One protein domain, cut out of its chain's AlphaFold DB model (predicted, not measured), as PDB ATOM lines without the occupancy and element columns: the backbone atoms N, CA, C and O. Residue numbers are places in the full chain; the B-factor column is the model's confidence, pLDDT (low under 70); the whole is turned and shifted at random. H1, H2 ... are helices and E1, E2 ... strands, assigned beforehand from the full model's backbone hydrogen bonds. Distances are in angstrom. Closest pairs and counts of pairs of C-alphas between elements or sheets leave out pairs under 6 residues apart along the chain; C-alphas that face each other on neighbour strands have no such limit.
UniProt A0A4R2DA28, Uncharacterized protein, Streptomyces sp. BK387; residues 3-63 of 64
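What this domain is: This is residues 3 to 63 of the 64 residues of an uncharacterized protein of Streptomyces sp. BK387 (UniProt A0A4R2DA28). A long, strongly twisted ribbon of three antiparallel strands, E1 - E2 - E3, has the loop of residues 25 to 33 at one end of its long axis and two helices at the other. The short helix H1 follows E3 at that far end, and H2 folds back from there, only grazing the sheet with residues 53 to 61. The printed part has 61 residues, with three named strands and two named helices in the order E1 E2 E3 H1 H2, and the class is mixed, helices and strands. It is loose, with a radius of gyration of the C-alphas of 14.0 A, and its C-alphas span 44 by 21 by 15 A.

Where its parts are: E2, the longest strand, holds residues 16 to 24 and measures 23.8 A from first to last C-alpha. E3 holds residues 34 to 41 and measures 20.6 A. E1 holds residues 3 to 9 and measures 18.2 A, with C-alpha 3 at (1.859, 49.709, -101.709). H1 holds residues 43 to 48 and measures 8.6 A, with C-alpha 43 at (-6.550, 43.027, -114.635). H2 holds residues 50 to 61, measures 15.7 A, and ends with C-alpha 61 at (-9.638, 34.687, -99.798).

How they stand to each other: The strands form a meander, each strand the antiparallel neighbour of the one before, with E2 the inner strand and E1 and E3 the edge strands. E1 and E2 are a hairpin, with 139 degrees between their directions; N 5 and O 19 are 2.9 A apart and N 7 and O 17 are 2.8 A apart, both within hydrogen-bond range. E2 and E3 are a hairpin at 147 degrees, with N 20 and O 39 at 2.9 A and N 36 and O 22 at 2.9 A, also within range. H2 is only just on the sheet, with 5 pairs of C-alphas within 10 A. The closest C-alphas of E3 and H2 are those of His 40 and Met 57, 7.9 A apart. H1 is not on the sheet. E1 and H1 are apart; E2 and H1 are only just apart, their closest C-alphas 8.4 A from each other. H1 and H2 are close but not clearly touching, the closest C-alphas being those of Gln 46 and Trp 53 at 5.9 A. Their lines stand at a steep tilt of 53 degrees, opposite ways. In H2 every O i to N i+4 pair is within hydrogen-bond range, and in H1 1 of 2 is.

The domain as a whole: The outline is a rod, and the two C-alphas farthest apart, those of Gln 28 and Ala 48, are 44.5 A from each other. The printed part has no cut. The links E3 to H1 and H1 to H2 are tight, and E1 to E2 and E2 to E3 are short. The mean pLDDT of the printed part is 85.0, and residues 25 to 33 and residue 63 are under 70.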
ATOM      1  N   ILE A   3       1.032  50.164-100.591       89.00
ATOM      2  CA  ILE A   3       1.859  49.709-101.709       89.00
ATOM      3  C   ILE A   3       1.094  48.681-102.531       89.00
ATOM      4  O   ILE A   3       0.240  47.970-102.004       89.00
ATOM      5  N   THR A   4       1.428  48.581-103.813       91.00
ATOM      6  CA  THR A   4       0.972  47.482-104.663       91.00
ATOM      7  C   THR A   4       2.154  46.560-104.937       91.00
ATOM      8  O   THR A   4       3.223  47.033-105.324       91.00
ATOM      9  N   ARG A   5       1.974  45.251-104.748       91.44
ATOM     10  CA  ARG A   5       2.993  44.242-105.075       91.44
ATOM     11  C   ARG A   5       2.404  43.061-105.829       91.44
ATOM     12  O   ARG A   5       1.199  42.838-105.790       91.44
ATOM     13  N   TYR A   6       3.267  42.292-106.480       92.06
ATOM     14  CA  TYR A   6       2.873  41.004-107.035       92.06
ATOM     15  C   TYR A   6       2.683  39.986-105.909       92.06
ATOM     16  O   TYR A   6       3.484  39.923-104.977       92.06
ATOM     17  N   GLY A   7       1.594  39.235-105.991       89.88
ATOM     18  CA  GLY A   7       1.235  38.168-105.073       89.88
ATOM     19  C   GLY A   7       1.191  36.816-105.760       89.88
ATOM     20  O   GLY A   7       1.849  36.579-106.773       89.88
ATOM     21  N   GLU A   8       0.370  35.940-105.192       91.38
ATOM     22  CA  GLU A   8       0.161  34.595-105.706       91.38
ATOM     23  C   GLU A   8      -0.442  34.597-107.122       91.38
ATOM     24  O   GLU A   8      -1.054  35.585-107.550       91.38
ATOM     25  N   PRO A   9      -0.268  33.504-107.885       92.69
ATOM     26  CA  PRO A   9      -0.881  33.360-109.196       92.69
ATOM     27  C   PRO A   9      -2.407  33.448-109.114       92.69
ATOM     28  O   PRO A   9      -3.037  32.821-108.267       92.69
ATOM     29  N   CYS A  10      -3.019  34.168-110.053       90.38
ATOM     30  CA  CYS A  10      -4.465  34.211-110.194       90.38
ATOM     31  C   CYS A  10      -5.012  32.787-110.400       90.38
ATOM     32  O   CYS A  10      -4.592  32.118-111.347       90.38
ATOM     33  N   PRO A  11      -5.993  32.336-109.606       90.00
ATOM     34  CA  PRO A  11      -6.557  30.991-109.736       90.00
ATOM     35  C   PRO A  11      -7.225  30.729-111.099       90.00
ATOM     36  O   PRO A  11      -7.322  29.584-111.528       90.00
ATOM     37  N   LEU A  12      -7.626  31.780-111.829       90.06
ATOM     38  CA  LEU A  12      -8.284  31.664-113.137       90.06
ATOM     39  C   LEU A  12      -7.319  31.670-114.333       90.06
ATOM     40  O   LEU A  12      -7.559  30.972-115.315       90.06
ATOM     41  N   CYS A  13      -6.256  32.478-114.296       91.94
ATOM     42  CA  CYS A  13      -5.366  32.679-115.451       91.94
ATOM     43  C   CYS A  13      -3.875  32.489-115.147       91.94
ATOM     44  O   CYS A  13      -3.050  32.634-116.044       91.94
ATOM     45  N   ARG A  14      -3.521  32.193-113.892       90.75
ATOM     46  CA  ARG A  14      -2.152  32.040-113.367       90.75
ATOM     47  C   ARG A  14      -1.247  33.270-113.485       90.75
ATOM     48  O   ARG A  14      -0.103  33.223-113.045       90.75
ATOM     49  N   THR A  15      -1.735  34.390-114.016       91.81
ATOM     50  CA  THR A  15      -1.020  35.671-113.967       91.81
ATOM     51  C   THR A  15      -0.866  36.122-112.512       91.81
ATOM     52  O   THR A  15      -1.842  36.011-111.770       91.81
ATOM     53  N   PRO A  16       0.294  36.658-112.092       93.25
ATOM     54  CA  PRO A  16       0.475  37.167-110.736       93.25
ATOM     55  C   PRO A  16      -0.609  38.179-110.355       93.25
ATOM     56  O   PRO A  16      -0.899  39.108-111.117       93.25
ATOM     57  N   LEU A  17      -1.211  37.999-109.180       93.56
ATOM     58  CA  LEU A  17      -2.163  38.960-108.637       93.56
ATOM     59  C   LEU A  17      -1.452  40.248-108.237       93.56
ATOM     60  O   LEU A  17      -0.328  40.232-107.743       93.56
ATOM     61  N   LEU A  18      -2.135  41.372-108.414       93.81
ATOM     62  CA  LEU A  18      -1.742  42.638-107.814       93.81
ATOM     63  C   LEU A  18      -2.393  42.723-106.433       93.81
ATOM     64  O   LEU A  18      -3.621  42.734-106.318       93.81
ATOM     65  N   LEU A  19      -1.563  42.763-105.398       93.50
ATOM     66  CA  LEU A  19      -1.971  42.894-104.008       93.50
ATOM     67  C   LEU A  19      -1.823  44.340-103.574       93.50
ATOM     68  O   LEU A  19      -0.717  44.879-103.618       93.50
ATOM     69  N   ASP A  20      -2.913  44.936-103.110       91.12
ATOM     70  CA  ASP A  20      -2.832  46.187-102.368       91.12
ATOM     71  C   ASP A  20      -2.573  45.862-100.906       91.12
ATOM     72  O   ASP A  20      -3.305  45.091-100.284       91.12
ATOM     73  N   VAL A  21      -1.488  46.418-100.378       89.38
ATOM     74  CA  VAL A  21      -0.995  46.140 -99.035       89.38
ATOM     75  C   VAL A  21      -0.937  47.439 -98.255       89.38
ATOM     76  O   VAL A  21      -0.243  48.386 -98.635       89.38
ATOM     77  N   LEU A  22      -1.657  47.465 -97.137       87.44
ATOM     78  CA  LEU A  22      -1.552  48.512 -96.140       87.44
ATOM     79  C   LEU A  22      -0.401  48.174 -95.195       87.44
ATOM     80  O   LEU A  22      -0.463  47.226 -94.417       87.44
ATOM     81  N   GLN A  23       0.637  48.992 -95.264       82.19
ATOM     82  CA  GLN A  23       1.756  49.018 -94.340       82.19
ATOM     83  C   GLN A  23       1.427  49.942 -93.164       82.19
ATOM     84  O   GLN A  23       1.393  51.173 -93.316       82.19
ATOM     85  N   VAL A  24       1.193  49.352 -91.993       75.12
ATOM     86  CA  VAL A  24       0.976  50.070 -90.734       75.12
ATOM     87  C   VAL A  24       2.312  50.177 -90.003       75.12
ATOM     88  O   VAL A  24       2.844  49.191 -89.497       75.12
ATOM     89  N   ARG A  25       2.872  51.390 -89.962       66.50
ATOM     90  CA  ARG A  25       4.021  51.698 -89.102       66.50
ATOM     91  C   ARG A  25       3.502  51.975 -87.700       66.50
ATOM     92  O   ARG A  25       2.719  52.905 -87.518       66.50
ATOM     93  N   SER A  26       3.935  51.179 -86.729       62.94
ATOM     94  CA  SER A  26       3.638  51.445 -85.326       62.94
ATOM     95  C   SER A  26       4.709  52.382 -84.776       62.94
ATOM     96  O   SER A  26       5.888  52.053 -84.830       62.94
ATOM     97  N   ALA A  27       4.325  53.542 -84.237       64.44
ATOM     98  CA  ALA A  27       5.276  54.469 -83.607       64.44
ATOM     99  C   ALA A  27       5.922  53.895 -82.326       64.44
ATOM    100  O   ALA A  27       6.856  54.480 -81.793       64.44
ATOM    101  N   GLN A  28       5.407  52.765 -81.830       65.62
ATOM    102  CA  GLN A  28       5.826  52.112 -80.589       65.62
ATOM    103  C   GLN A  28       6.762  50.910 -80.795       65.62
ATOM    104  O   GLN A  28       7.115  50.265 -79.813       65.62
ATOM    105  N   SER A  29       7.131  50.549 -82.031       60.03
ATOM    106  CA  SER A  29       7.916  49.332 -82.265       60.03
ATOM    107  C   SER A  29       8.876  49.461 -83.443       60.03
ATOM    108  O   SER A  29       8.457  49.807 -84.545       60.03
ATOM    109  N   ASP A  30      10.145  49.116 -83.212       62.44
ATOM    110  CA  ASP A  30      11.192  48.962 -84.237       62.44
ATOM    111  C   ASP A  30      11.051  47.656 -85.054       62.44
ATOM    112  O   ASP A  30      11.831  47.388 -85.968       62.44
ATOM    113  N   PHE A  31      10.056  46.818 -84.733       56.19
ATOM    114  CA  PHE A  31       9.769  45.556 -85.426       56.19
ATOM    115  C   PHE A  31       9.033  45.776 -86.760       56.19
ATOM    116  O   PHE A  31       8.398  46.816 -86.954       56.19
ATOM    117  N   PRO A  32       9.115  44.819 -87.713       61.38
ATOM    118  CA  PRO A  32       8.699  45.062 -89.086       61.38
ATOM    119  C   PRO A  32       7.235  45.486 -89.174       61.38
ATOM    120  O   PRO A  32       6.345  44.887 -88.575       61.38
ATOM    121  N   THR A  33       7.034  46.547 -89.954       64.38
ATOM    122  CA  THR A  33       5.752  47.104 -90.391       64.38
ATOM    123  C   THR A  33       4.700  46.009 -90.561       64.38
ATOM    124  O   THR A  33       4.873  45.124 -91.398       64.38
ATOM    125  N   ALA A  34       3.607  46.070 -89.797       75.25
ATOM    126  CA  ALA A  34       2.505  45.138 -89.988       75.25
ATOM    127  C   ALA A  34       1.909  45.374 -91.385       75.25
ATOM    128  O   ALA A  34       1.467  46.482 -91.707       75.25
ATOM    129  N   GLU A  35       1.943  44.341 -92.225       83.06
ATOM    130  CA  GLU A  35       1.410  44.374 -93.582       83.06
ATOM    131  C   GLU A  35       0.058  43.672 -93.618       83.06
ATOM    132  O   GLU A  35      -0.053  42.499 -93.271       83.06
ATOM    133  N   ARG A  36      -0.974  44.379 -94.078       85.25
ATOM    134  CA  ARG A  36      -2.294  43.794 -94.315       85.25
ATOM    135  C   ARG A  36      -2.635  43.886 -95.790       85.25
ATOM    136  O   ARG A  36      -2.691  44.986 -96.335       85.25
ATOM    137  N   VAL A  37      -2.908  42.748 -96.426       87.25
ATOM    138  CA  VAL A  37      -3.491  42.741 -97.773       87.25
ATOM    139  C   VAL A  37      -4.918  43.270 -97.667       87.25
ATOM    140  O   VAL A  37      -5.735  42.741 -96.919       87.25
ATOM    141  N   THR A  38      -5.206  44.349 -98.384       88.62
ATOM    142  CA  THR A  38      -6.529  44.976 -98.428       88.62
ATOM    143  C   THR A  38      -7.288  44.605 -99.692       88.62
ATOM    144  O   THR A  38      -8.516  44.680 -99.710       88.62
ATOM    145  N   ARG A  39      -6.585  44.200-100.760       89.69
ATOM    146  CA  ARG A  39      -7.223  43.853-102.030       89.69
ATOM    147  C   ARG A  39      -6.392  42.905-102.882       89.69
ATOM    148  O   ARG A  39      -5.192  43.104-103.036       89.69
ATOM    149  N   HIS A  40      -7.083  41.971-103.531       91.69
ATOM    150  CA  HIS A  40      -6.562  41.143-104.616       91.69
ATOM    151  C   HIS A  40      -7.101  41.664-105.955       91.69
ATOM    152  O   HIS A  40      -8.303  41.921-106.093       91.69
ATOM    153  N   ARG A  41      -6.231  41.847-106.954       91.31
ATOM    154  CA  ARG A  41      -6.611  42.320-108.292       91.31
ATOM    155  C   ARG A  41      -5.983  41.475-109.394       91.31
ATOM    156  O   ARG A  41      -4.786  41.212-109.384       91.31
ATOM    157  N   CYS A  42      -6.785  41.119-110.392       92.56
ATOM    158  CA  CYS A  42      -6.316  40.560-111.657       92.56
ATOM    159  C   CYS A  42      -6.890  41.389-112.814       92.56
ATOM    160  O   CYS A  42      -8.100  41.317-113.045       92.56
ATOM    161  N   PRO A  43      -6.065  42.145-113.568       87.44
ATOM    162  CA  PRO A  43      -6.550  43.027-114.635       87.44
ATOM    163  C   PRO A  43      -7.321  42.288-115.737       87.44
ATOM    164  O   PRO A  43      -8.277  42.823-116.294       87.44
ATOM    165  N   GLY A  44      -6.917  41.049-116.038       90.69
ATOM    166  CA  GLY A  44      -7.571  40.217-117.046       90.69
ATOM    167  C   GLY A  44      -8.904  39.660-116.554       90.69
ATOM    168  O   GLY A  44      -9.952  39.946-117.129       90.69
ATOM    169  N   CYS A  45      -8.879  38.881-115.470       91.69
ATOM    170  CA  CYS A  45     -10.053  38.134-115.012       91.69
ATOM    171  C   CYS A  45     -11.159  39.022-114.438       91.69
ATOM    172  O   CYS A  45     -12.325  38.734-114.692       91.69
ATOM    173  N   GLN A  46     -10.821  40.126-113.756       90.50
ATOM    174  CA  GLN A  46     -11.834  41.064-113.252       90.50
ATOM    175  C   GLN A  46     -12.680  41.662-114.377       90.50
ATOM    176  O   GLN A  46     -13.880  41.841-114.206       90.50
ATOM    177  N   LYS A  47     -12.063  41.964-115.527       91.06
ATOM    178  CA  LYS A  47     -12.763  42.555-116.672       91.06
ATOM    179  C   LYS A  47     -13.435  41.500-117.544       91.06
ATOM    180  O   LYS A  47     -14.542  41.719-118.018       91.06
ATOM    181  N   ALA A  48     -12.756  40.381-117.789       93.06
ATOM    182  CA  ALA A  48     -13.242  39.365-118.712       93.06
ATOM    183  C   ALA A  48     -14.368  38.510-118.117       93.06
ATOM    184  O   ALA A  48     -15.238  38.066-118.860       93.06
ATOM    185  N   ARG A  49     -14.322  38.225-116.806       91.62
ATOM    186  CA  ARG A  49     -15.222  37.273-116.132       91.62
ATOM    187  C   ARG A  49     -15.498  37.695-114.676       91.62
ATOM    188  O   ARG A  49     -15.040  37.019-113.756       91.62
ATOM    189  N   PRO A  50     -16.216  38.809-114.452       90.19
ATOM    190  CA  PRO A  50     -16.379  39.406-113.121       90.19
ATOM    191  C   PRO A  50     -17.080  38.491-112.103       90.19
ATOM    192  O   PRO A  50     -16.702  38.481-110.932       90.19
ATOM    193  N   GLU A  51     -18.061  37.697-112.535       92.94
ATOM    194  CA  GLU A  51     -18.801  36.760-111.672       92.94
ATOM    195  C   GLU A  51     -17.900  35.615-111.194       92.94
ATOM    196  O   GLU A  51     -17.693  35.461-109.994       92.94
ATOM    197  N   GLN A  52     -17.256  34.903-112.132       91.56
ATOM    198  CA  GLN A  52     -16.289  33.838-111.819       91.56
ATOM    199  C   GLN A  52     -15.126  34.361-110.977       91.56
ATOM    200  O   GLN A  52     -14.651  33.686-110.071       91.56
ATOM    201  N   TRP A  53     -14.650  35.571-111.275       90.75
ATOM    202  CA  TRP A  53     -13.628  36.222-110.467       90.75
ATOM    203  C   TRP A  53     -14.085  36.388-109.016       90.75
ATOM    204  O   TRP A  53     -13.328  36.067-108.107       90.75
ATOM    205  N   THR A  54     -15.302  36.887-108.803       90.38
ATOM    206  CA  THR A  54     -15.837  37.145-107.460       90.38
ATOM    207  C   THR A  54     -16.011  35.848-106.681       90.38
ATOM    208  O   THR A  54     -15.533  35.761-105.556       90.38
ATOM    209  N   GLU A  55     -16.607  34.831-107.304       92.50
ATOM    210  CA  GLU A  55     -16.807  33.508-106.703       92.50
ATOM    211  C   GLU A  55     -15.479  32.870-106.282       92.50
ATOM    212  O   GLU A  55     -15.302  32.470-105.130       92.50
ATOM    213  N   VAL A  56     -14.496  32.853-107.186       91.12
ATOM    214  CA  VAL A  56     -13.185  32.265-106.907       91.12
ATOM    215  C   VAL A  56     -12.435  33.069-105.846       91.12
ATOM    216  O   VAL A  56     -11.862  32.491-104.929       91.12
ATOM    217  N   MET A  57     -12.447  34.402-105.906       89.31
ATOM    218  CA  MET A  57     -11.801  35.216-104.872       89.31
ATOM    219  C   MET A  57     -12.449  35.031-103.503       89.31
ATOM    220  O   MET A  57     -11.737  34.998-102.506       89.31
ATOM    221  N   GLN A  58     -13.772  34.885-103.446       89.00
ATOM    222  CA  GLN A  58     -14.481  34.618-102.203       89.00
ATOM    223  C   GLN A  58     -14.150  33.224-101.658       89.00
ATOM    224  O   GLN A  58     -13.901  33.088-100.469       89.00
ATOM    225  N   SER A  59     -14.058  32.204-102.512       89.31
ATOM    226  CA  SER A  59     -13.664  30.859-102.082       89.31
ATOM    227  C   SER A  59     -12.206  30.766-101.619       89.31
ATOM    228  O   SER A  59     -11.906  29.937-100.767       89.31
ATOM    229  N   HIS A  60     -11.294  31.548-102.203       85.69
ATOM    230  CA  HIS A  60      -9.857  31.473-101.904       85.69
ATOM    231  C   HIS A  60      -9.402  32.437-100.801       85.69
ATOM    232  O   HIS A  60      -8.431  32.154-100.106       85.69
ATOM    233  N   TYR A  61     -10.061  33.590-100.674       82.94
ATOM    234  CA  TYR A  61      -9.638  34.687 -99.798       82.94
ATOM    235  C   TYR A  61     -10.780  35.261 -98.946       82.94
ATOM    236  O   TYR A  61     -10.565  36.238 -98.233       82.94
ATOM    237  N   GLY A  62     -11.997  34.719 -99.053       77.19
ATOM    238  CA  GLY A  62     -13.187  35.197 -98.342       77.19
ATOM    239  C   GLY A  62     -13.415  34.570 -96.967       77.19
ATOM    240  O   GLY A  62     -14.482  34.788 -96.397       77.19
ATOM    241  N   ASP A  63     -12.447  33.822 -96.433       64.00
ATOM    242  CA  ASP A  63     -12.507  33.291 -95.070       64.00
ATOM    243  C   ASP A  63     -12.215  34.404 -94.038       64.00
ATOM    244  O   ASP A  63     -11.072  34.833 -93.871       64.00
TER     245      ASP A  63